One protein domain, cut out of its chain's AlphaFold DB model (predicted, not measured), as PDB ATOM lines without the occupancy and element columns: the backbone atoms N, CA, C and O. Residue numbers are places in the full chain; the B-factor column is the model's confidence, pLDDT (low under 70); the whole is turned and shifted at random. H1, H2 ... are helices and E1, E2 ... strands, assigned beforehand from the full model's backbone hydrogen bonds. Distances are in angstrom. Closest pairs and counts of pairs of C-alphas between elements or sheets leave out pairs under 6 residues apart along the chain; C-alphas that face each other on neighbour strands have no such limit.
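AT A GLANCE: This is residues 451 to 537 and 594 to 669 of the 687 residues of an uncharacterized protein of Talaromyces marneffei PM1 (UniProt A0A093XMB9). A twisted four-stranded parallel sheet, E1 to E4, stands between H6, which covers one face, and the helix group H2, H3 and H4 on the far side from H6. H1 is beside H3, and H5 is near the E4 edge; the hairpin E5 and E6 lies at one end of the longest axis and H7 at the other. The printed part has 163 residues, with seven named helices and six named strands along the chain as H1 E1 H2 H3 E2 H4 E3 H5 E4 E5 E6 H6 H7. The sheet order is E1 E2 E3 E4, and the class is mixed, helices and strands. The whole is compact, with a radius of gyration of the C-alphas of 16.4 A and spans of 55 by 41 by 31 A.

IN THESE COORDINATES: The sheet holds E1, residues 464 to 467, E2, 496 to 500, E3, 601 to 605, and E4, 624 to 628; C-alpha 464 is at (8.150, -76.463, -15.051). H6, residues 647 to 658, is 16.3 A long, and H4, 518 to 532, is 21.6 A. H2 is residues 472 to 480, H3 485 to 491, H1 453 to 461 and H5 615 to 620. E5 is residues 630 to 634, and E6, 640 to 645, is 14.6 A long. H7, residues 663 to 669, ends at (20.531, -75.237, -28.574).

HOW THE PARTS SIT: The sheet is twisted, its C-alphas up to 4.2 A off the best plane. N 465 and O 496 are 2.8 A apart, N 499 and O 601 2.8 A, and N 602 and O 624 2.8 A, within hydrogen-bond range. H6 makes two layers with the sheet, a helix on one face, at a height of 8.7 A, over E2 and E3. E1, H2 H3, E2 and E3, H5, E4 are strand-helix-strand units, parallel neighbour strands with helices between, with right-handed crossovers. H4 and H5 only graze the sheet. H4 touches H3 with residues 528 to 532 alone, closest at the C-alphas of Gly 486 and Gly 529, 3.9 A. H2 touches H4, closest at the C-alphas of Leu 480 and Ala 528, 5.8 A. H1 touches H3 at a shallow tilt of 22 degrees, the same way, closest at the C-alphas of Leu 456 and Ala 488, 6.2 A. E4 runs on into E5 at 58 degrees; in the antiparallel hairpin E5 and E6, N 631 and O 644 are 2.8 A apart. H7 is apart from H6. Each O i to N i+4 pair is within range in H1, H3, H4, H5 and H6, but 1 of 5 in H2 and 1 of 3 in H7, with O i to N i+3 at 2 of 6 and 0 of 4.

THE WHOLE: The C-alphas farthest apart, of Asp 637 and Lys 669, are 58.0 A apart. Residues 538 to 593 are not printed, with 18.2 A between C-alphas 537 and 594. The link from E2 to H4 is long. Residues 535 to 537 and 660 to 669 are under pLDDT 70.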
ATOM      1  N   ALA A 451     -10.473 -79.975 -21.140       95.69
ATOM      2  CA  ALA A 451      -9.758 -78.850 -20.563       95.69
ATOM      3  C   ALA A 451      -9.822 -77.642 -21.495       95.69
ATOM      4  O   ALA A 451      -9.927 -77.773 -22.717       95.69
ATOM      5  N   ASN A 452      -9.707 -76.461 -20.905       95.75
ATOM      6  CA  ASN A 452      -9.491 -75.240 -21.651       95.75
ATOM      7  C   ASN A 452      -8.242 -75.383 -22.553       95.75
ATOM      8  O   ASN A 452      -7.165 -75.690 -22.034       95.75
ATOM      9  N   PRO A 453      -8.338 -75.143 -23.876       95.75
ATOM     10  CA  PRO A 453      -7.193 -75.237 -24.784       95.75
ATOM     11  C   PRO A 453      -5.981 -74.418 -24.325       95.75
ATOM     12  O   PRO A 453      -4.854 -74.899 -24.409       95.75
ATOM     13  N   ARG A 454      -6.212 -73.245 -23.719       95.38
ATOM     14  CA  ARG A 454      -5.149 -72.372 -23.196       95.38
ATOM     15  C   ARG A 454      -4.386 -72.997 -22.027       95.38
ATOM     16  O   ARG A 454      -3.220 -72.680 -21.822       95.38
ATOM     17  N   VAL A 455      -5.021 -73.891 -21.262       96.31
ATOM     18  CA  VAL A 455      -4.339 -74.688 -20.226       96.31
ATOM     19  C   VAL A 455      -3.396 -75.692 -20.878       96.31
ATOM     20  O   VAL A 455      -2.262 -75.836 -20.434       96.31
ATOM     21  N   LEU A 456      -3.835 -76.364 -21.945       96.44
ATOM     22  CA  LEU A 456      -3.001 -77.333 -22.661       96.44
ATOM     23  C   LEU A 456      -1.800 -76.650 -23.325       96.44
ATOM     24  O   LEU A 456      -0.683 -77.150 -23.216       96.44
ATOM     25  N   GLU A 457      -2.013 -75.489 -23.948       95.44
ATOM     26  CA  GLU A 457      -0.941 -74.632 -24.473       95.44
ATOM     27  C   GLU A 457       0.036 -74.223 -23.366       95.44
ATOM     28  O   GLU A 457       1.236 -74.451 -23.491       95.44
ATOM     29  N   ALA A 458      -0.465 -73.716 -22.234       95.12
ATOM     30  CA  ALA A 458       0.383 -73.312 -21.116       95.12
ATOM     31  C   ALA A 458       1.219 -74.471 -20.547       95.12
ATOM     32  O   ALA A 458       2.374 -74.263 -20.188       95.12
ATOM     33  N   ILE A 459       0.668 -75.689 -20.484       96.38
ATOM     34  CA  ILE A 459       1.407 -76.889 -20.062       96.38
ATOM     35  C   ILE A 459       2.507 -77.242 -21.073       96.38
ATOM     36  O   ILE A 459       3.620 -77.591 -20.669       96.38
ATOM     37  N   ASN A 460       2.217 -77.149 -22.371       94.56
ATOM     38  CA  ASN A 460       3.185 -77.443 -23.428       94.56
ATOM     39  C   ASN A 460       4.324 -76.416 -23.479       94.56
ATOM     40  O   ASN A 460       5.466 -76.800 -23.711       94.56
ATOM     41  N   ASP A 461       4.034 -75.144 -23.204       93.31
ATOM     42  CA  ASP A 461       5.027 -74.061 -23.205       93.31
ATOM     43  C   ASP A 461       5.791 -73.940 -21.873       93.31
ATOM     44  O   ASP A 461       6.736 -73.155 -21.748       93.31
ATOM     45  N   SER A 462       5.372 -74.680 -20.843       93.69
ATOM     46  CA  SER A 462       5.944 -74.556 -19.504       93.69
ATOM     47  C   SER A 462       7.347 -75.160 -19.405       93.69
ATOM     48  O   SER A 462       7.640 -76.241 -19.912       93.69
ATOM     49  N   GLN A 463       8.228 -74.473 -18.676       91.06
ATOM     50  CA  GLN A 463       9.543 -75.005 -18.299       91.06
ATOM     51  C   GLN A 463       9.462 -75.913 -17.065       91.06
ATOM     52  O   GLN A 463      10.284 -76.815 -16.887       91.06
ATOM     53  N   ALA A 464       8.460 -75.671 -16.222       95.31
ATOM     54  CA  ALA A 464       8.150 -76.463 -15.051       95.31
ATOM     55  C   ALA A 464       6.647 -76.429 -14.767       95.31
ATOM     56  O   ALA A 464       5.978 -75.426 -15.017       95.31
ATOM     57  N   ILE A 465       6.143 -77.521 -14.205       97.31
ATOM     58  CA  ILE A 465       4.758 -77.684 -13.765       97.31
ATOM     59  C   ILE A 465       4.785 -77.810 -12.247       97.31
ATOM     60  O   ILE A 465       5.523 -78.637 -11.714       97.31
ATOM     61  N   ILE A 466       3.992 -77.004 -11.548       97.62
ATOM     62  CA  ILE A 466       3.918 -77.029 -10.085       97.62
ATOM     63  C   ILE A 466       2.491 -77.389  -9.677       97.62
ATOM     64  O   ILE A 466       1.553 -76.645  -9.958       97.62
ATOM     65  N   TYR A 467       2.338 -78.512  -8.981       97.75
ATOM     66  CA  TYR A 467       1.127 -78.838  -8.238       97.75
ATOM     67  C   TYR A 467       1.244 -78.171  -6.868       97.75
ATOM     68  O   TYR A 467       1.998 -78.621  -6.002       97.75
ATOM     69  N   SER A 468       0.567 -77.034  -6.727       94.44
ATOM     70  CA  SER A 468       0.597 -76.216  -5.514       94.44
ATOM     71  C   SER A 468      -0.094 -76.910  -4.335       94.44
ATOM     72  O   SER A 468      -0.837 -77.873  -4.507       94.44
ATOM     73  N   ILE A 469       0.115 -76.355  -3.141       91.75
ATOM     74  CA  ILE A 469      -0.603 -76.706  -1.913       91.75
ATOM     75  C   ILE A 469      -2.110 -76.528  -2.144       91.75
ATOM     76  O   ILE A 469      -2.542 -75.485  -2.644       91.75
ATOM     77  N   GLY A 470      -2.899 -77.526  -1.756       90.38
ATOM     78  CA  GLY A 470      -4.350 -77.532  -1.912       90.38
ATOM     79  C   GLY A 470      -4.945 -78.908  -1.626       90.38
ATOM     80  O   GLY A 470      -4.241 -79.918  -1.623       90.38
ATOM     81  N   SER A 471      -6.253 -78.966  -1.384       93.06
ATOM     82  CA  SER A 471      -6.936 -80.244  -1.165       93.06
ATOM     83  C   SER A 471      -6.771 -81.158  -2.385       93.06
ATOM     84  O   SER A 471      -6.982 -80.745  -3.532       93.06
ATOM     85  N   LEU A 472      -6.344 -82.398  -2.145       96.06
ATOM     86  CA  LEU A 472      -5.914 -83.302  -3.211       96.06
ATOM     87  C   LEU A 472      -7.070 -83.630  -4.166       96.06
ATOM     88  O   LEU A 472      -6.912 -83.502  -5.382       96.06
ATOM     89  N   TYR A 473      -8.231 -84.008  -3.626       96.44
ATOM     90  CA  TYR A 473      -9.360 -84.524  -4.397       96.44
ATOM     91  C   TYR A 473     -10.351 -83.443  -4.838       96.44
ATOM     92  O   TYR A 473     -11.040 -83.641  -5.839       96.44
ATOM     93  N   THR A 474     -10.392 -82.288  -4.169       94.62
ATOM     94  CA  THR A 474     -11.283 -81.173  -4.545       94.62
ATOM     95  C   THR A 474     -10.597 -79.973  -5.196       94.62
ATOM     96  O   THR A 474     -11.296 -79.101  -5.702       94.62
ATOM     97  N   SER A 475      -9.259 -79.910  -5.241       94.19
ATOM     98  CA  SER A 475      -8.527 -78.817  -5.916       94.19
ATOM     99  C   SER A 475      -7.577 -79.314  -7.011       94.19
ATOM    100  O   SER A 475      -7.670 -78.876  -8.160       94.19
ATOM    101  N   ILE A 476      -6.676 -80.247  -6.682       96.62
ATOM    102  CA  ILE A 476      -5.628 -80.690  -7.616       96.62
ATOM    103  C   ILE A 476      -6.203 -81.669  -8.646       96.62
ATOM    104  O   ILE A 476      -6.199 -81.386  -9.844       96.62
ATOM    105  N   ILE A 477      -6.747 -82.802  -8.195       97.19
ATOM    106  CA  ILE A 477      -7.247 -83.877  -9.067       97.19
ATOM    107  C   ILE A 477      -8.327 -83.413 -10.056       97.19
ATOM    108  O   ILE A 477      -8.213 -83.786 -11.227       97.19
ATOM    109  N   PRO A 478      -9.316 -82.567  -9.688       96.56
ATOM    110  CA  PRO A 478     -10.311 -82.074 -10.640       96.56
ATOM    111  C   PRO A 478      -9.701 -81.339 -11.837       96.56
ATOM    112  O   PRO A 478     -10.265 -81.384 -12.929       96.56
ATOM    113  N   SER A 479      -8.534 -80.710 -11.669       96.06
ATOM    114  CA  SER A 479      -7.805 -80.060 -12.765       96.06
ATOM    115  C   SER A 479      -7.052 -81.064 -13.648       96.06
ATOM    116  O   SER A 479      -6.841 -80.805 -14.830       96.06
ATOM    117  N   LEU A 480      -6.666 -82.223 -13.100       96.50
ATOM    118  CA  LEU A 480      -5.863 -83.243 -13.784       96.50
ATOM    119  C   LEU A 480      -6.694 -84.233 -14.600       96.50
ATOM    120  O   LEU A 480      -6.250 -84.650 -15.667       96.50
ATOM    121  N   ILE A 481      -7.888 -84.599 -14.123       96.44
ATOM    122  CA  ILE A 481      -8.762 -85.586 -14.787       96.44
ATOM    123  C   ILE A 481      -9.443 -85.043 -16.053       96.44
ATOM    124  O   ILE A 481     -10.039 -85.806 -16.815       96.44
ATOM    125  N   LEU A 482      -9.355 -83.732 -16.304       96.38
ATOM    126  CA  LEU A 482      -9.894 -83.099 -17.507       96.38
ATOM    127  C   LEU A 482      -9.260 -83.686 -18.761       96.38
ATOM    128  O   LEU A 482      -8.051 -83.927 -18.812       96.38
ATOM    129  N   ARG A 483     -10.068 -83.893 -19.803       93.88
ATOM    130  CA  ARG A 483      -9.603 -84.562 -21.023       93.88
ATOM    131  C   ARG A 483      -8.447 -83.781 -21.648       93.88
ATOM    132  O   ARG A 483      -8.579 -82.595 -21.940       93.88
ATOM    133  N   GLY A 484      -7.337 -84.479 -21.881       92.88
ATOM    134  CA  GLY A 484      -6.136 -83.934 -22.516       92.88
ATOM    135  C   GLY A 484      -5.042 -83.488 -21.544       92.88
ATOM    136  O   GLY A 484      -3.875 -83.528 -21.927       92.88
ATOM    137  N   VAL A 485      -5.371 -83.163 -20.289       96.88
ATOM    138  CA  VAL A 485      -4.395 -82.653 -19.305       96.88
ATOM    139  C   VAL A 485      -3.331 -83.690 -18.969       96.88
ATOM    140  O   VAL A 485      -2.144 -83.400 -19.075       96.88
ATOM    141  N   GLY A 486      -3.719 -84.924 -18.652       95.38
ATOM    142  CA  GLY A 486      -2.769 -85.993 -18.343       95.38
ATOM    143  C   GLY A 486      -1.836 -86.312 -19.512       95.38
ATOM    144  O   GLY A 486      -0.646 -86.546 -19.315       95.38
ATOM    145  N   LYS A 487      -2.337 -86.247 -20.756       94.38
ATOM    146  CA  LYS A 487      -1.491 -86.378 -21.952       94.38
ATOM    147  C   LYS A 487      -0.514 -85.205 -22.070       94.38
ATOM    148  O   LYS A 487       0.666 -85.455 -22.303       94.38
ATOM    149  N   ALA A 488      -0.994 -83.974 -21.900       96.31
ATOM    150  CA  ALA A 488      -0.178 -82.767 -21.983       96.31
ATOM    151  C   ALA A 488       0.930 -82.762 -20.921       96.31
ATOM    152  O   ALA A 488       2.082 -82.547 -21.261       96.31
ATOM    153  N   ILE A 489       0.625 -83.104 -19.666       96.94
ATOM    154  CA  ILE A 489       1.624 -83.205 -18.591       96.94
ATOM    155  C   ILE A 489       2.660 -84.284 -18.909       96.94
ATOM    156  O   ILE A 489       3.862 -84.030 -18.831       96.94
ATOM    157  N   ALA A 490       2.211 -85.487 -19.281       94.44
ATOM    158  CA  ALA A 490       3.102 -86.610 -19.553       94.44
ATOM    159  C   ALA A 490       4.083 -86.319 -20.697       94.44
ATOM    160  O   ALA A 490       5.251 -86.688 -20.605       94.44
ATOM    161  N   MET A 491       3.609 -85.648 -21.749       93.12
ATOM    162  CA  MET A 491       4.387 -85.328 -22.951       93.12
ATOM    163  C   MET A 491       5.014 -83.926 -22.927       93.12
ATOM    164  O   MET A 491       5.680 -83.556 -23.890       93.12
ATOM    165  N   SER A 492       4.793 -83.147 -21.866       93.12
ATOM    166  CA  SER A 492       5.293 -81.776 -21.756       93.12
ATOM    167  C   SER A 492       6.827 -81.748 -21.787       93.12
ATOM    168  O   SER A 492       7.459 -82.614 -21.169       93.12
ATOM    169  N   PRO A 493       7.436 -80.738 -22.436       90.50
ATOM    170  CA  PRO A 493       8.877 -80.504 -22.379       90.50
ATOM    171  C   PRO A 493       9.348 -79.965 -21.017       90.50
ATOM    172  O   PRO A 493      10.551 -79.776 -20.826       90.50
ATOM    173  N   ALA A 494       8.433 -79.706 -20.074       92.12
ATOM    174  CA  ALA A 494       8.760 -79.239 -18.735       92.12
ATOM    175  C   ALA A 494       9.758 -80.178 -18.045       92.12
ATOM    176  O   ALA A 494       9.494 -81.367 -17.841       92.12
ATOM    177  N   ARG A 495      10.900 -79.615 -17.635       88.62
ATOM    178  CA  ARG A 495      11.992 -80.365 -17.001       88.62
ATOM    179  C   ARG A 495      11.603 -80.864 -15.613       88.62
ATOM    180  O   ARG A 495      11.984 -81.964 -15.227       88.62
ATOM    181  N   HIS A 496      10.856 -80.045 -14.876       94.94
ATOM    182  CA  HIS A 496      10.463 -80.322 -13.502       94.94
ATOM    183  C   HIS A 496       8.941 -80.315 -13.371       94.94
ATOM    184  O   HIS A 496       8.263 -79.379 -13.787       94.94
ATOM    185  N   LYS A 497       8.414 -81.371 -12.759       97.25
ATOM    186  CA  LYS A 497       7.015 -81.527 -12.348       97.25
ATOM    187  C   LYS A 497       7.007 -81.674 -10.830       97.25
ATOM    188  O   LYS A 497       7.392 -82.728 -10.320       97.25
ATOM    189  N   ILE A 498       6.712 -80.590 -10.128       98.12
ATOM    190  CA  ILE A 498       6.976 -80.415  -8.698       98.12
ATOM    191  C   ILE A 498       5.655 -80.502  -7.940       98.12
ATOM    192  O   ILE A 498       4.748 -79.716  -8.195       98.12
ATOM    193  N   LEU A 499       5.547 -81.438  -7.002       98.25
ATOM    194  CA  LEU A 499       4.430 -81.527  -6.067       98.25
ATOM    195  C   LEU A 499       4.813 -80.862  -4.744       98.25
ATOM    196  O   LEU A 499       5.788 -81.260  -4.113       98.25
ATOM    197  N   ILE A 500       4.033 -79.880  -4.302       97.75
ATOM    198  CA  ILE A 500       4.179 -79.286  -2.971       97.75
ATOM    199  C   ILE A 500       3.146 -79.940  -2.051       97.75
ATOM    200  O   ILE A 500       1.945 -79.765  -2.250       97.75
ATOM    201  N   LEU A 501       3.599 -80.710  -1.060       96.94
ATOM    202  CA  LEU A 501       2.701 -81.416  -0.142       96.94
ATOM    203  C   LEU A 501       2.008 -80.460   0.827       96.94
ATOM    204  O   LEU A 501       2.564 -79.432   1.220       96.94
ATOM    205  N   ASN A 502       0.806 -80.836   1.261       94.81
ATOM    206  CA  ASN A 502       0.039 -80.054   2.222       94.81
ATOM    207  C   ASN A 502       0.724 -79.998   3.594       94.81
ATOM    208  O   ASN A 502       1.399 -80.932   4.025       94.81
ATOM    209  N   GLY A 503       0.526 -78.876   4.285       92.19
ATOM    210  CA  GLY A 503       1.035 -78.653   5.637       92.19
ATOM    211  C   GLY A 503       0.279 -79.413   6.733       92.19
ATOM    212  O   GLY A 503       0.763 -79.513   7.857       92.19
ATOM    213  N   SER A 504      -0.884 -79.962   6.398       91.38
ATOM    214  CA  SER A 504      -1.662 -80.897   7.204       91.38
ATOM    215  C   SER A 504      -2.468 -81.811   6.278       91.38
ATOM    216  O   SER A 504      -2.801 -81.419   5.154       91.38
ATOM    217  N   LEU A 505      -2.772 -83.023   6.733       90.81
ATOM    218  CA  LEU A 505      -3.793 -83.867   6.118       90.81
ATOM    219  C   LEU A 505      -5.181 -83.283   6.404       90.81
ATOM    220  O   LEU A 505      -5.416 -82.694   7.459       90.81
ATOM    221  N   ASP A 506      -6.081 -83.425   5.439       89.44
ATOM    222  CA  ASP A 506      -7.479 -83.010   5.530       89.44
ATOM    223  C   ASP A 506      -8.411 -84.229   5.451       89.44
ATOM    224  O   ASP A 506      -7.976 -85.361   5.224       89.44
ATOM    225  N   ARG A 507      -9.718 -83.999   5.615       90.12
ATOM    226  CA  ARG A 507     -10.766 -85.028   5.517       90.12
ATOM    227  C   ARG A 507     -10.640 -85.911   4.267       90.12
ATOM    228  O   ARG A 507     -10.925 -87.105   4.325       90.12
ATOM    229  N   GLU A 508     -10.208 -85.339   3.141       91.50
ATOM    230  CA  GLU A 508     -10.079 -86.027   1.848       91.50
ATOM    231  C   GLU A 508      -8.912 -87.026   1.812       91.50
ATOM    232  O   GLU A 508      -8.870 -87.907   0.952       91.50
ATOM    233  N   THR A 509      -7.958 -86.876   2.733       91.31
ATOM    234  CA  THR A 509      -6.699 -87.629   2.800       91.31
ATOM    235  C   THR A 509      -6.564 -88.469   4.085       91.31
ATOM    236  O   THR A 509      -5.479 -88.971   4.395       91.31
ATOM    237  N   GLY A 510      -7.684 -88.677   4.794       79.69
ATOM    238  CA  GLY A 510      -7.865 -89.641   5.891       79.69
ATOM    239  C   GLY A 510      -8.398 -91.014   5.426       79.69
ATOM    240  O   GLY A 510      -8.279 -91.336   4.238       79.69
ATOM    241  N   PRO A 511      -8.998 -91.840   6.311       84.88
ATOM    242  CA  PRO A 511      -9.220 -91.618   7.752       84.88
ATOM    243  C   PRO A 511      -7.919 -91.639   8.570       84.88
ATOM    244  O   PRO A 511      -6.907 -92.160   8.096       84.88
ATOM    245  N   ALA A 512      -7.940 -91.142   9.812       84.31
ATOM    246  CA  ALA A 512      -6.772 -91.130  10.706       84.31
ATOM    247  C   ALA A 512      -6.183 -92.525  10.977       84.31
ATOM    248  O   ALA A 512      -5.006 -92.655  11.310       84.31
ATOM    249  N   THR A 513      -6.974 -93.584  10.787       87.56
ATOM    250  CA  THR A 513      -6.522 -94.981  10.874       87.56
ATOM    251  C   THR A 513      -5.618 -95.401   9.710       87.56
ATOM    252  O   THR A 513      -4.828 -96.332   9.852       87.56
ATOM    253  N   LYS A 514      -5.721 -94.733   8.554       89.81
ATOM    254  CA  LYS A 514      -4.960 -95.027   7.330       89.81
ATOM    255  C   LYS A 514      -4.632 -93.719   6.579       89.81
ATOM    256  O   LYS A 514      -5.069 -93.548   5.434       89.81
ATOM    257  N   PRO A 515      -3.855 -92.800   7.183       91.75
ATOM    258  CA  PRO A 515      -3.581 -91.477   6.620       91.75
ATOM    259  C   PRO A 515      -2.768 -91.571   5.326       91.75
ATOM    260  O   PRO A 515      -1.987 -92.509   5.148       91.75
ATOM    261  N   PHE A 516      -2.943 -90.618   4.410       94.69
ATOM    262  CA  PHE A 516      -2.138 -90.563   3.189       94.69
ATOM    263  C   PHE A 516      -0.669 -90.237   3.489       94.69
ATOM    264  O   PHE A 516      -0.334 -89.299   4.214       94.69
ATOM    265  N   THR A 517       0.217 -90.992   2.854       96.31
ATOM    266  CA  THR A 517       1.652 -90.716   2.759       96.31
ATOM    267  C   THR A 517       1.959 -89.907   1.501       96.31
ATOM    268  O   THR A 517       1.147 -89.828   0.579       96.31
ATOM    269  N   ALA A 518       3.166 -89.353   1.401       96.69
ATOM    270  CA  ALA A 518       3.636 -88.692   0.182       96.69
ATOM    271  C   ALA A 518       3.556 -89.590  -1.067       96.69
ATOM    272  O   ALA A 518       3.298 -89.097  -2.164       96.69
ATOM    273  N   VAL A 519       3.735 -90.904  -0.903       97.00
ATOM    274  CA  VAL A 519       3.596 -91.873  -1.997       97.00
ATOM    275  C   VAL A 519       2.143 -91.967  -2.463       97.00
ATOM    276  O   VAL A 519       1.896 -91.928  -3.665       97.00
ATOM    277  N   ASP A 520       1.180 -92.002  -1.535       96.75
ATOM    278  CA  ASP A 520      -0.250 -92.037  -1.876       96.75
ATOM    279  C   ASP A 520      -0.669 -90.782  -2.672       96.75
ATOM    280  O   ASP A 520      -1.440 -90.874  -3.628       96.75
ATOM    281  N   PHE A 521      -0.122 -89.606  -2.331       97.38
ATOM    282  CA  PHE A 521      -0.343 -88.371  -3.097       97.38
ATOM    283  C   PHE A 521       0.159 -88.493  -4.544       97.38
ATOM    284  O   PHE A 521      -0.544 -88.107  -5.482       97.38
ATOM    285  N   VAL A 522       1.363 -89.040  -4.741       97.38
ATOM    286  CA  VAL A 522       1.924 -89.276  -6.081       97.38
ATOM    287  C   VAL A 522       1.062 -90.261  -6.861       97.38
ATOM    288  O   VAL A 522       0.708 -89.988  -8.008       97.38
ATOM    289  N   GLU A 523       0.705 -91.392  -6.254       95.75
ATOM    290  CA  GLU A 523      -0.115 -92.422  -6.893       95.75
ATOM    291  C   GLU A 523      -1.477 -91.866  -7.332       95.75
ATOM    292  O   GLU A 523      -1.915 -92.133  -8.455       95.75
ATOM    293  N   ALA A 524      -2.108 -91.021  -6.511       96.44
ATOM    294  CA  ALA A 524      -3.363 -90.360  -6.854       96.44
ATOM    295  C   ALA A 524      -3.224 -89.406  -8.058       96.44
ATOM    296  O   ALA A 524      -4.066 -89.425  -8.960       96.44
ATOM    297  N   ILE A 525      -2.140 -88.623  -8.128       96.81
ATOM    298  CA  ILE A 525      -1.849 -87.729  -9.265       96.81
ATOM    299  C   ILE A 525      -1.592 -88.524 -10.549       96.81
ATOM    300  O   ILE A 525      -2.139 -88.191 -11.602       96.81
ATOM    301  N   VAL A 526      -0.800 -89.599 -10.476       95.75
ATOM    302  CA  VAL A 526      -0.530 -90.471 -11.631       95.75
ATOM    303  C   VAL A 526      -1.812 -91.129 -12.122       95.75
ATOM    304  O   VAL A 526      -2.083 -91.133 -13.324       95.75
ATOM    305  N   LYS A 527      -2.642 -91.629 -11.202       94.50
ATOM    306  CA  LYS A 527      -3.944 -92.214 -11.531       94.50
ATOM    307  C   LYS A 527      -4.852 -91.205 -12.236       94.50
ATOM    308  O   LYS A 527      -5.428 -91.544 -13.268       94.50
ATOM    309  N   ALA A 528      -4.930 -89.971 -11.737       95.25
ATOM    310  CA  ALA A 528      -5.700 -88.898 -12.368       95.25
ATOM    311  C   ALA A 528      -5.181 -88.560 -13.781       95.25
ATOM    312  O   ALA A 528      -5.967 -88.387 -14.717       95.25
ATOM    313  N   GLY A 529      -3.857 -88.528 -13.963       94.56
ATOM    314  CA  GLY A 529      -3.220 -88.322 -15.264       94.56
ATOM    315  C   GLY A 529      -3.522 -89.437 -16.274       94.56
ATOM    316  O   GLY A 529      -3.864 -89.162 -17.428       94.56
ATOM    317  N   GLU A 530      -3.474 -90.700 -15.850       92.75
ATOM    318  CA  GLU A 530      -3.859 -91.836 -16.696       92.75
ATOM    319  C   GLU A 530      -5.370 -91.856 -16.993       92.75
ATOM    320  O   GLU A 530      -5.776 -92.188 -18.111       92.75
ATOM    321  N   GLU A 531      -6.218 -91.445 -16.047       91.31
ATOM    322  CA  GLU A 531      -7.659 -91.290 -16.273       91.31
ATOM    323  C   GLU A 531      -7.956 -90.254 -17.364       91.31
ATOM    324  O   GLU A 531      -8.694 -90.550 -18.307       91.31
ATOM    325  N   SER A 532      -7.298 -89.094 -17.316       92.81
ATOM    326  CA  SER A 532      -7.395 -88.052 -18.350       92.81
ATOM    327  C   SER A 532      -6.975 -88.534 -19.748       92.81
ATOM    328  O   SER A 532      -7.508 -88.074 -20.764       92.81
ATOM    329  N   ARG A 533      -6.054 -89.506 -19.822       89.44
ATOM    330  CA  ARG A 533      -5.628 -90.174 -21.068       89.44
ATOM    331  C   ARG A 533      -6.620 -91.234 -21.565       89.44
ATOM    332  O   ARG A 533      -6.380 -91.835 -22.610       89.44
ATOM    333  N   GLY A 534      -7.707 -91.482 -20.834       81.06
ATOM    334  CA  GLY A 534      -8.716 -92.491 -21.154       81.06
ATOM    335  C   GLY A 534      -8.407 -93.893 -20.621       81.06
ATOM    336  O   GLY A 534      -9.035 -94.852 -21.061       81.06
ATOM    337  N   ARG A 535      -7.456 -94.046 -19.684       65.88
ATOM    338  CA  ARG A 535      -7.012 -95.351 -19.142       65.88
ATOM    339  C   ARG A 535      -7.581 -95.699 -17.756       65.88
ATOM    340  O   ARG A 535      -7.215 -96.722 -17.185       65.88
ATOM    341  N   GLY A 536      -8.521 -94.908 -17.237       52.41
ATOM    342  CA  GLY A 536      -9.046 -95.010 -15.864       52.41
ATOM    343  C   GLY A 536      -9.849 -96.273 -15.502       52.41
ATOM    344  O   GLY A 536     -10.245 -96.411 -14.352       52.41
ATOM    345  N   GLY A 537     -10.085 -97.206 -16.435       41.44
ATOM    346  CA  GLY A 537     -10.864 -98.431 -16.184       41.44
ATOM    347  C   GLY A 537     -10.057 -99.702 -15.874       41.44
ATOM    348  O   GLY A 537     -10.652-100.707 -15.505       41.44
ATOM    349  N   PRO A 594       5.993 -94.206 -16.405       90.44
ATOM    350  CA  PRO A 594       6.727 -94.068 -15.153       90.44
ATOM    351  C   PRO A 594       6.182 -92.885 -14.343       90.44
ATOM    352  O   PRO A 594       5.744 -91.890 -14.931       90.44
ATOM    353  N   TYR A 595       6.254 -92.963 -13.008       93.31
ATOM    354  CA  TYR A 595       5.767 -91.916 -12.095       93.31
ATOM    355  C   TYR A 595       6.344 -90.527 -12.419       93.31
ATOM    356  O   TYR A 595       5.622 -89.527 -12.391       93.31
ATOM    357  N   THR A 596       7.604 -90.489 -12.860       94.75
ATOM    358  CA  THR A 596       8.331 -89.294 -13.318       94.75
ATOM    359  C   THR A 596       7.690 -88.575 -14.506       94.75
ATOM    360  O   THR A 596       7.933 -87.388 -14.722       94.75
ATOM    361  N   SER A 597       6.795 -89.242 -15.242       95.06
ATOM    362  CA  SER A 597       5.985 -88.604 -16.289       95.06
ATOM    363  C   SER A 597       5.004 -87.580 -15.722       95.06
ATOM    364  O   SER A 597       4.587 -86.684 -16.451       95.06
ATOM    365  N   TYR A 598       4.650 -87.677 -14.440       96.38
ATOM    366  CA  TYR A 598       3.697 -86.780 -13.790       96.38
ATOM    367  C   TYR A 598       4.308 -86.011 -12.625       96.38
ATOM    368  O   TYR A 598       4.004 -84.830 -12.484       96.38
ATOM    369  N   VAL A 599       5.173 -86.639 -11.822       97.56
ATOM    370  CA  VAL A 599       5.815 -86.018 -10.654       97.56
ATOM    371  C   VAL A 599       7.288 -86.395 -10.630       97.56
ATOM    372  O   VAL A 599       7.632 -87.567 -10.629       97.56
ATOM    373  N   THR A 600       8.152 -85.390 -10.591       96.81
ATOM    374  CA  THR A 600       9.617 -85.545 -10.558       96.81
ATOM    375  C   THR A 600      10.213 -85.137  -9.215       96.81
ATOM    376  O   THR A 600      11.222 -85.696  -8.808       96.81
ATOM    377  N   HIS A 601       9.604 -84.154  -8.542       97.56
ATOM    378  CA  HIS A 601      10.110 -83.584  -7.298       97.56
ATOM    379  C   HIS A 601       8.966 -83.416  -6.301       97.56
ATOM    380  O   HIS A 601       7.842 -83.098  -6.697       97.56
ATOM    381  N   ILE A 602       9.275 -83.563  -5.017       97.81
ATOM    382  CA  ILE A 602       8.375 -83.284  -3.902       97.81
ATOM    383  C   ILE A 602       9.014 -82.253  -2.978       97.81
ATOM    384  O   ILE A 602      10.102 -82.477  -2.448       97.81
ATOM    385  N   LEU A 603       8.304 -81.153  -2.742       97.44
ATOM    386  CA  LEU A 603       8.597 -80.212  -1.663       97.44
ATOM    387  C   LEU A 603       7.687 -80.534  -0.481       97.44
ATOM    388  O   LEU A 603       6.473 -80.654  -0.656       97.44
ATOM    389  N   HIS A 604       8.259 -80.680   0.713       96.88
ATOM    390  CA  HIS A 604       7.482 -81.070   1.887       96.88
ATOM    391  C   HIS A 604       7.952 -80.405   3.179       96.88
ATOM    392  O   HIS A 604       9.110 -80.011   3.317       96.88
ATOM    393  N   LEU A 605       7.044 -80.323   4.149       95.75
ATOM    394  CA  LEU A 605       7.353 -80.008   5.543       95.75
ATOM    395  C   LEU A 605       7.493 -81.305   6.348       95.75
ATOM    396  O   LEU A 605       7.080 -82.376   5.906       95.75
ATOM    397  N   GLU A 606       8.077 -81.201   7.537       92.44
ATOM    398  CA  GLU A 606       8.043 -82.262   8.546       92.44
ATOM    399  C   GLU A 606       7.514 -81.665   9.854       92.44
ATOM    400  O   GLU A 606       8.087 -80.707  10.382       92.44
ATOM    401  N   GLY A 607       6.414 -82.214  10.366       89.44
ATOM    402  CA  GLY A 607       5.812 -81.811  11.634       89.44
ATOM    403  C   GLY A 607       4.497 -82.544  11.925       89.44
ATOM    404  O   GLY A 607       4.094 -83.418  11.162       89.44
ATOM    405  N   PRO A 608       3.815 -82.216  13.035       86.88
ATOM    406  CA  PRO A 608       2.513 -82.802  13.347       86.88
ATOM    407  C   PRO A 608       1.503 -82.550  12.221       86.88
ATOM    408  O   PRO A 608       1.439 -81.445  11.684       86.88
ATOM    409  N   GLY A 609       0.743 -83.582  11.850       86.81
ATOM    410  CA  GLY A 609      -0.301 -83.511  10.823       86.81
ATOM    411  C   GLY A 609       0.190 -83.527   9.369       86.81
ATOM    412  O   GLY A 609      -0.636 -83.718   8.480       86.81
ATOM    413  N   THR A 610       1.490 -83.362   9.088       92.75
ATOM    414  CA  THR A 610       2.011 -83.402   7.705       92.75
ATOM    415  C   THR A 610       2.041 -84.832   7.148       92.75
ATOM    416  O   THR A 610       2.294 -85.757   7.922       92.75
ATOM    417  N   PRO A 611       1.885 -85.038   5.823       93.81
ATOM    418  CA  PRO A 611       2.025 -86.360   5.214       93.81
ATOM    419  C   PRO A 611       3.397 -86.990   5.489       93.81
ATOM    420  O   PRO A 611       4.431 -86.337   5.337       93.81
ATOM    421  N   THR A 612       3.419 -88.278   5.833       94.81
ATOM    422  CA  THR A 612       4.670 -89.025   6.035       94.81
ATOM    423  C   THR A 612       5.426 -89.180   4.715       94.81
ATOM    424  O   THR A 612       4.836 -89.560   3.699       94.81
ATOM    425  N   VAL A 613       6.738 -88.928   4.730       95.94
ATOM    426  CA  VAL A 613       7.601 -88.988   3.542       95.94
ATOM    427  C   VAL A 613       8.582 -90.152   3.645       95.94
ATOM    428  O   VAL A 613       9.557 -90.090   4.389       95.94
ATOM    429  N   ASP A 614       8.338 -91.198   2.856       95.12
ATOM    430  CA  ASP A 614       9.267 -92.313   2.664       95.12
ATOM    431  C   ASP A 614      10.223 -91.991   1.506       95.12
ATOM    432  O   ASP A 614       9.882 -92.121   0.326       95.12
ATOM    433  N   ARG A 615      11.421 -91.513   1.851       94.25
ATOM    434  CA  ARG A 615      12.416 -91.061   0.869       94.25
ATOM    435  C   ARG A 615      12.992 -92.206   0.042       94.25
ATOM    436  O   ARG A 615      13.296 -91.993  -1.128       94.25
ATOM    437  N   GLU A 616      13.130 -93.398   0.616       94.88
ATOM    438  CA  GLU A 616      13.678 -94.559  -0.090       94.88
ATOM    439  C   GLU A 616      12.702 -95.031  -1.166       94.88
ATOM    440  O   GLU A 616      13.085 -95.184  -2.329       94.88
ATOM    441  N   ARG A 617      11.417 -95.161  -0.810       95.31
ATOM    442  CA  ARG A 617      10.373 -95.538  -1.767       95.31
ATOM    443  C   ARG A 617      10.192 -94.491  -2.862       95.31
ATOM    444  O   ARG A 617      10.087 -94.855  -4.031       95.31
ATOM    445  N   LEU A 618      10.205 -93.203  -2.517       96.06
ATOM    446  CA  LEU A 618      10.109 -92.122  -3.506       96.06
ATOM    447  C   LEU A 618      11.329 -92.083  -4.438       96.06
ATOM    448  O   LEU A 618      11.163 -91.964  -5.651       96.06
ATOM    449  N   SER A 619      12.536 -92.291  -3.908       95.00
ATOM    450  CA  SER A 619      13.755 -92.413  -4.715       95.00
ATOM    451  C   SER A 619      13.689 -93.617  -5.663       95.00
ATOM    452  O   SER A 619      14.053 -93.498  -6.831       95.00
ATOM    453  N   ALA A 620      13.157 -94.760  -5.213       95.00
ATOM    454  CA  ALA A 620      12.934 -95.933  -6.065       95.00
ATOM    455  C   ALA A 620      11.903 -95.677  -7.185       95.00
ATOM    456  O   ALA A 620      11.986 -96.280  -8.254       95.00
ATOM    457  N   MET A 621      10.963 -94.748  -6.975       95.00
ATOM    458  CA  MET A 621      10.028 -94.264  -8.001       95.00
ATOM    459  C   MET A 621      10.651 -93.214  -8.943       95.00
ATOM    460  O   MET A 621       9.988 -92.776  -9.886       95.00
ATOM    461  N   GLY A 622      11.908 -92.815  -8.710       94.94
ATOM    462  CA  GLY A 622      12.619 -91.777  -9.460       94.94
ATOM    463  C   GLY A 622      12.242 -90.348  -9.060       94.94
ATOM    464  O   GLY A 622      12.382 -89.440  -9.877       94.94
ATOM    465  N   ILE A 623      11.716 -90.149  -7.848       97.00
ATOM    466  CA  ILE A 623      11.205 -88.863  -7.361       97.00
ATOM    467  C   ILE A 623      12.165 -88.278  -6.329       97.00
ATOM    468  O   ILE A 623      12.428 -88.882  -5.288       97.00
ATOM    469  N   GLU A 624      12.645 -87.067  -6.594       96.44
ATOM    470  CA  GLU A 624      13.510 -86.328  -5.677       96.44
ATOM    471  C   GLU A 624      12.683 -85.626  -4.593       96.44
ATOM    472  O   GLU A 624      11.599 -85.102  -4.852       96.44
ATOM    473  N   THR A 625      13.184 -85.591  -3.357       96.44
ATOM    474  CA  THR A 625      12.480 -84.965  -2.225       96.44
ATOM    475  C   THR A 625      13.323 -83.856  -1.611       96.44
ATOM    476  O   THR A 625      14.519 -84.030  -1.375       96.44
ATOM    477  N   LEU A 626      12.698 -82.712  -1.331       95.69
ATOM    478  CA  LEU A 626      13.322 -81.584  -0.650       95.69
ATOM    479  C   LEU A 626      12.472 -81.178   0.556       95.69
ATOM    480  O   LEU A 626      11.321 -80.749   0.430       95.69
ATOM    481  N   ARG A 627      13.074 -81.309   1.737       95.31
ATOM    482  CA  ARG A 627      12.475 -80.906   3.008       95.31
ATOM    483  C   ARG A 627      12.657 -79.408   3.225       95.31
ATOM    484  O   ARG A 627      13.760 -78.888   3.080       95.31
ATOM    485  N   LEU A 628      11.593 -78.747   3.669       93.75
ATOM    486  CA  LEU A 628      11.570 -77.334   4.026       93.75
ATOM    487  C   LEU A 628      11.212 -77.132   5.498       93.75
ATOM    488  O   LEU A 628      10.538 -77.954   6.125       93.75
ATOM    489  N   TYR A 629      11.669 -76.009   6.049       87.81
ATOM    490  CA  TYR A 629      11.253 -75.555   7.370       87.81
ATOM    491  C   TYR A 629       9.925 -74.800   7.271       87.81
ATOM    492  O   TYR A 629       9.700 -74.011   6.352       87.81
ATOM    493  N   GLY A 630       9.046 -75.042   8.241       88.50
ATOM    494  CA  GLY A 630       7.737 -74.406   8.341       88.50
ATOM    495  C   GLY A 630       7.406 -74.026   9.780       88.50
ATOM    496  O   GLY A 630       8.056 -74.478  10.723       88.50
ATOM    497  N   ARG A 631       6.388 -73.184   9.947       91.38
ATOM    498  CA  ARG A 631       5.901 -72.720  11.255       91.38
ATOM    499  C   ARG A 631       4.717 -73.573  11.698       91.38
ATOM    500  O   ARG A 631       3.873 -73.902  10.869       91.38
ATOM    501  N   LYS A 632       4.637 -73.911  12.985       91.06
ATOM    502  CA  LYS A 632       3.475 -74.617  13.545       91.06
ATOM    503  C   LYS A 632       2.242 -73.714  13.500       91.06
ATOM    504  O   LYS A 632       2.343 -72.522  13.794       91.06
ATOM    505  N   VAL A 633       1.106 -74.290  13.135       86.50
ATOM    506  CA  VAL A 633      -0.215 -73.658  13.203       86.50
ATOM    507  C   VAL A 633      -0.940 -74.237  14.410       86.50
ATOM    508  O   VAL A 633      -0.953 -75.456  14.579       86.50
ATOM    509  N   PHE A 634      -1.509 -73.372  15.244       83.44
ATOM    510  CA  PHE A 634      -2.202 -73.754  16.472       83.44
ATOM    511  C   PHE A 634      -3.713 -73.531  16.324       83.44
ATOM    512  O   PHE A 634      -4.114 -72.607  15.617       83.44
ATOM    513  N   SER A 635      -4.523 -74.379  16.959       76.38
ATOM    514  CA  SER A 635      -5.950 -74.139  17.187       76.38
ATOM    515  C   SER A 635      -6.154 -73.123  18.310       76.38
ATOM    516  O   SER A 635      -5.217 -72.824  19.058       76.38
ATOM    517  N   ASP A 636      -7.386 -72.637  18.457       73.19
ATOM    518  CA  ASP A 636      -7.774 -71.729  19.544       73.19
ATOM    519  C   ASP A 636      -7.543 -72.360  20.934       73.19
ATOM    520  O   ASP A 636      -7.167 -71.666  21.876       73.19
ATOM    521  N   ASP A 637      -7.628 -73.692  21.029       73.38
ATOM    522  CA  ASP A 637      -7.337 -74.477  22.241       73.38
ATOM    523  C   ASP A 637      -5.835 -74.775  22.449       73.38
ATOM    524  O   ASP A 637      -5.448 -75.500  23.367       73.38
ATOM    525  N   GLY A 638      -4.959 -74.255  21.581       73.00
ATOM    526  CA  GLY A 638      -3.504 -74.416  21.671       73.00
ATOM    527  C   GLY A 638      -2.943 -75.733  21.112       73.00
ATOM    528  O   GLY A 638      -1.738 -75.978  21.229       73.00
ATOM    529  N   ALA A 639      -3.760 -76.577  20.474       77.81
ATOM    530  CA  ALA A 639      -3.300 -77.805  19.821       77.81
ATOM    531  C   ALA A 639      -2.642 -77.505  18.462       77.81
ATOM    532  O   ALA A 639      -3.047 -76.591  17.752       77.81
ATOM    533  N   VAL A 640      -1.621 -78.269  18.058       81.00
ATOM    534  CA  VAL A 640      -0.963 -78.069  16.753       81.00
ATOM    535  C   VAL A 640      -1.814 -78.693  15.643       81.00
ATOM    536  O   VAL A 640      -1.871 -79.914  15.536       81.00
ATOM    537  N   LEU A 641      -2.430 -77.859  14.801       80.81
ATOM    538  CA  LEU A 641      -3.263 -78.275  13.661       80.81
ATOM    539  C   LEU A 641      -2.440 -78.722  12.446       80.81
ATOM    540  O   LEU A 641      -2.904 -79.508  11.624       80.81
ATOM    541  N   GLY A 642      -1.222 -78.202  12.303       87.62
ATOM    542  CA  GLY A 642      -0.383 -78.495  11.151       87.62
ATOM    543  C   GLY A 642       0.823 -77.581  11.032       87.62
ATOM    544  O   GLY A 642       1.220 -76.889  11.973       87.62
ATOM    545  N   MET A 643       1.395 -77.560   9.834       92.44
ATOM    546  CA  MET A 643       2.569 -76.770   9.486       92.44
ATOM    547  C   MET A 643       2.243 -75.779   8.364       92.44
ATOM    548  O   MET A 643       1.479 -76.069   7.450       92.44
ATOM    549  N   ARG A 644       2.859 -74.600   8.392       92.88
ATOM    550  CA  ARG A 644       2.747 -73.572   7.351       92.88
ATOM    551  C   ARG A 644       4.105 -73.328   6.712       92.88
ATOM    552  O   ARG A 644       5.085 -73.100   7.420       92.88
ATOM    553  N   TYR A 645       4.153 -73.328   5.381       93.81
ATOM    554  CA  TYR A 645       5.361 -72.972   4.638       93.81
ATOM    555  C   TYR A 645       5.755 -71.519   4.906       93.81
ATOM    556  O   TYR A 645       4.907 -70.622   4.896       93.81
ATOM    557  N   ASP A 646       7.049 -71.285   5.109       93.06
ATOM    558  CA  ASP A 646       7.612 -69.943   5.018       93.06
ATOM    559  C   ASP A 646       7.753 -69.563   3.537       93.06
ATOM    560  O   ASP A 646       8.318 -70.319   2.745       93.06
ATOM    561  N   SER A 647       7.211 -68.407   3.145       90.94
ATOM    562  CA  SER A 647       7.180 -67.992   1.739       90.94
ATOM    563  C   SER A 647       8.578 -67.793   1.160       90.94
ATOM    564  O   SER A 647       8.805 -68.121   0.001       90.94
ATOM    565  N   THR A 648       9.523 -67.297   1.961       91.62
ATOM    566  CA  THR A 648      10.899 -67.050   1.512       91.62
ATOM    567  C   THR A 648      11.626 -68.370   1.298       91.62
ATOM    568  O   THR A 648      12.232 -68.575   0.248       91.62
ATOM    569  N   ALA A 649      11.501 -69.295   2.253       91.56
ATOM    570  CA  ALA A 649      12.096 -70.625   2.138       91.56
ATOM    571  C   ALA A 649      11.523 -71.409   0.946       91.56
ATOM    572  O   ALA A 649      12.268 -72.071   0.229       91.56
ATOM    573  N   LEU A 650      10.210 -71.309   0.702       93.56
ATOM    574  CA  LEU A 650       9.569 -71.974  -0.433       93.56
ATOM    575  C   LEU A 650      10.036 -71.402  -1.779       93.56
ATOM    576  O   LEU A 650      10.301 -72.170  -2.702       93.56
ATOM    577  N   VAL A 651      10.176 -70.077  -1.892       92.56
ATOM    578  CA  VAL A 651      10.713 -69.438  -3.106       92.56
ATOM    579  C   VAL A 651      12.147 -69.896  -3.364       92.56
ATOM    580  O   VAL A 651      12.439 -70.359  -4.461       92.56
ATOM    581  N   GLN A 652      13.012 -69.863  -2.348       91.19
ATOM    582  CA  GLN A 652      14.402 -70.320  -2.473       91.19
ATOM    583  C   GLN A 652      14.488 -71.793  -2.888       91.19
ATOM    584  O   GLN A 652      15.297 -72.160  -3.736       91.19
ATOM    585  N   ALA A 653      13.630 -72.645  -2.330       92.56
ATOM    586  CA  ALA A 653      13.559 -74.054  -2.693       92.56
ATOM    587  C   ALA A 653      13.170 -74.264  -4.158       92.56
ATOM    588  O   ALA A 653      13.784 -75.070  -4.858       92.56
ATOM    589  N   LEU A 654      12.171 -73.518  -4.635       92.88
ATOM    590  CA  LEU A 654      11.773 -73.544  -6.039       92.88
ATOM    591  C   LEU A 654      12.903 -73.040  -6.942       92.88
ATOM    592  O   LEU A 654      13.167 -73.664  -7.963       92.88
ATOM    593  N   GLU A 655      13.620 -71.982  -6.563       90.75
ATOM    594  CA  GLU A 655      14.789 -71.495  -7.309       90.75
ATOM    595  C   GLU A 655      15.916 -72.536  -7.381       90.75
ATOM    596  O   GLU A 655      16.540 -72.690  -8.432       90.75
ATOM    597  N   VAL A 656      16.153 -73.291  -6.304       89.25
ATOM    598  CA  VAL A 656      17.136 -74.387  -6.283       89.25
ATOM    599  C   VAL A 656      16.737 -75.507  -7.244       89.25
ATOM    600  O   VAL A 656      17.579 -75.971  -8.010       89.25
ATOM    601  N   VAL A 657      15.464 -75.920  -7.240       89.50
ATOM    602  CA  VAL A 657      14.972 -76.989  -8.128       89.50
ATOM    603  C   VAL A 657      14.961 -76.539  -9.591       89.50
ATOM    604  O   VAL A 657      15.354 -77.299 -10.473       89.50
ATOM    605  N   LEU A 658      14.530 -75.306  -9.865       88.31
ATOM    606  CA  LEU A 658      14.428 -74.769 -11.226       88.31
ATOM    607  C   LEU A 658      15.793 -74.376 -11.821       88.31
ATOM    608  O   LEU A 658      15.948 -74.381 -13.046       88.31
ATOM    609  N   GLY A 659      16.784 -74.067 -10.979       80.62
ATOM    610  CA  GLY A 659      18.094 -73.554 -11.384       80.62
ATOM    611  C   GLY A 659      18.096 -72.046 -11.682       80.62
ATOM    612  O   GLY A 659      17.060 -71.378 -11.675       80.62
ATOM    613  N   LYS A 660      19.279 -71.471 -11.951       58.22
ATOM    614  CA  LYS A 660      19.414 -70.032 -12.249       58.22
ATOM    615  C   LYS A 660      18.748 -69.684 -13.591       58.22
ATOM    616  O   LYS A 660      18.852 -70.431 -14.566       58.22
ATOM    617  N   LYS A 661      18.119 -68.501 -13.668       48.16
ATOM    618  CA  LYS A 661      17.580 -67.928 -14.921       48.16
ATOM    619  C   LYS A 661      18.642 -67.981 -16.029       48.16
ATOM    620  O   LYS A 661      19.648 -67.285 -15.940       48.16
ATOM    621  N   GLY A 662      18.399 -68.769 -17.077       48.75
ATOM    622  CA  GLY A 662      19.255 -68.833 -18.271       48.75
ATOM    623  C   GLY A 662      19.896 -70.192 -18.569       48.75
ATOM    624  O   GLY A 662      20.262 -70.422 -19.723       48.75
ATOM    625  N   ASP A 663      19.936 -71.135 -17.621       49.84
ATOM    626  CA  ASP A 663      20.484 -72.483 -17.883       49.84
ATOM    627  C   ASP A 663      19.679 -73.253 -18.954       49.84
ATOM    628  O   ASP A 663      20.212 -74.107 -19.669       49.84
ATOM    629  N   ALA A 664      18.409 -72.882 -19.149       48.28
ATOM    630  CA  ALA A 664      17.536 -73.413 -20.195       48.28
ATOM    631  C   ALA A 664      17.927 -72.973 -21.627       48.28
ATOM    632  O   ALA A 664      17.720 -73.730 -22.575       48.28
ATOM    633  N   MET A 665      18.535 -71.792 -21.815       42.75
ATOM    634  CA  MET A 665      18.922 -71.301 -23.152       42.75
ATOM    635  C   MET A 665      20.192 -71.962 -23.697       42.75
ATOM    636  O   MET A 665      20.395 -71.995 -24.913       42.75
ATOM    637  N   VAL A 666      21.054 -72.487 -22.823       44.59
ATOM    638  CA  VAL A 666      22.361 -73.032 -23.222       44.59
ATOM    639  C   VAL A 666      22.248 -74.486 -23.687       44.59
ATOM    640  O   VAL A 666      22.927 -74.874 -24.633       44.59
ATOM    641  N   ARG A 667      21.345 -75.287 -23.100       44.91
ATOM    642  CA  ARG A 667      21.162 -76.702 -23.489       44.91
ATOM    643  C   ARG A 667      20.072 -76.940 -24.536       44.91
ATOM    644  O   ARG A 667      20.195 -77.891 -25.301       44.91
ATOM    645  N   GLY A 668      19.079 -76.053 -24.657       40.22
ATOM    646  CA  GLY A 668      18.064 -76.120 -25.721       40.22
ATOM    647  C   GLY A 668      18.624 -75.924 -27.138       40.22
ATOM    648  O   GLY A 668      18.000 -76.337 -28.106       40.22
ATOM    649  N   LYS A 669      19.834 -75.362 -27.280       39.97
ATOM    650  CA  LYS A 669      20.531 -75.237 -28.574       39.97
ATOM    651  C   LYS A 669      21.209 -76.523 -29.063       39.97
ATOM    652  O   LYS A 669      21.685 -76.541 -30.193       39.97
TER     653      LYS A 669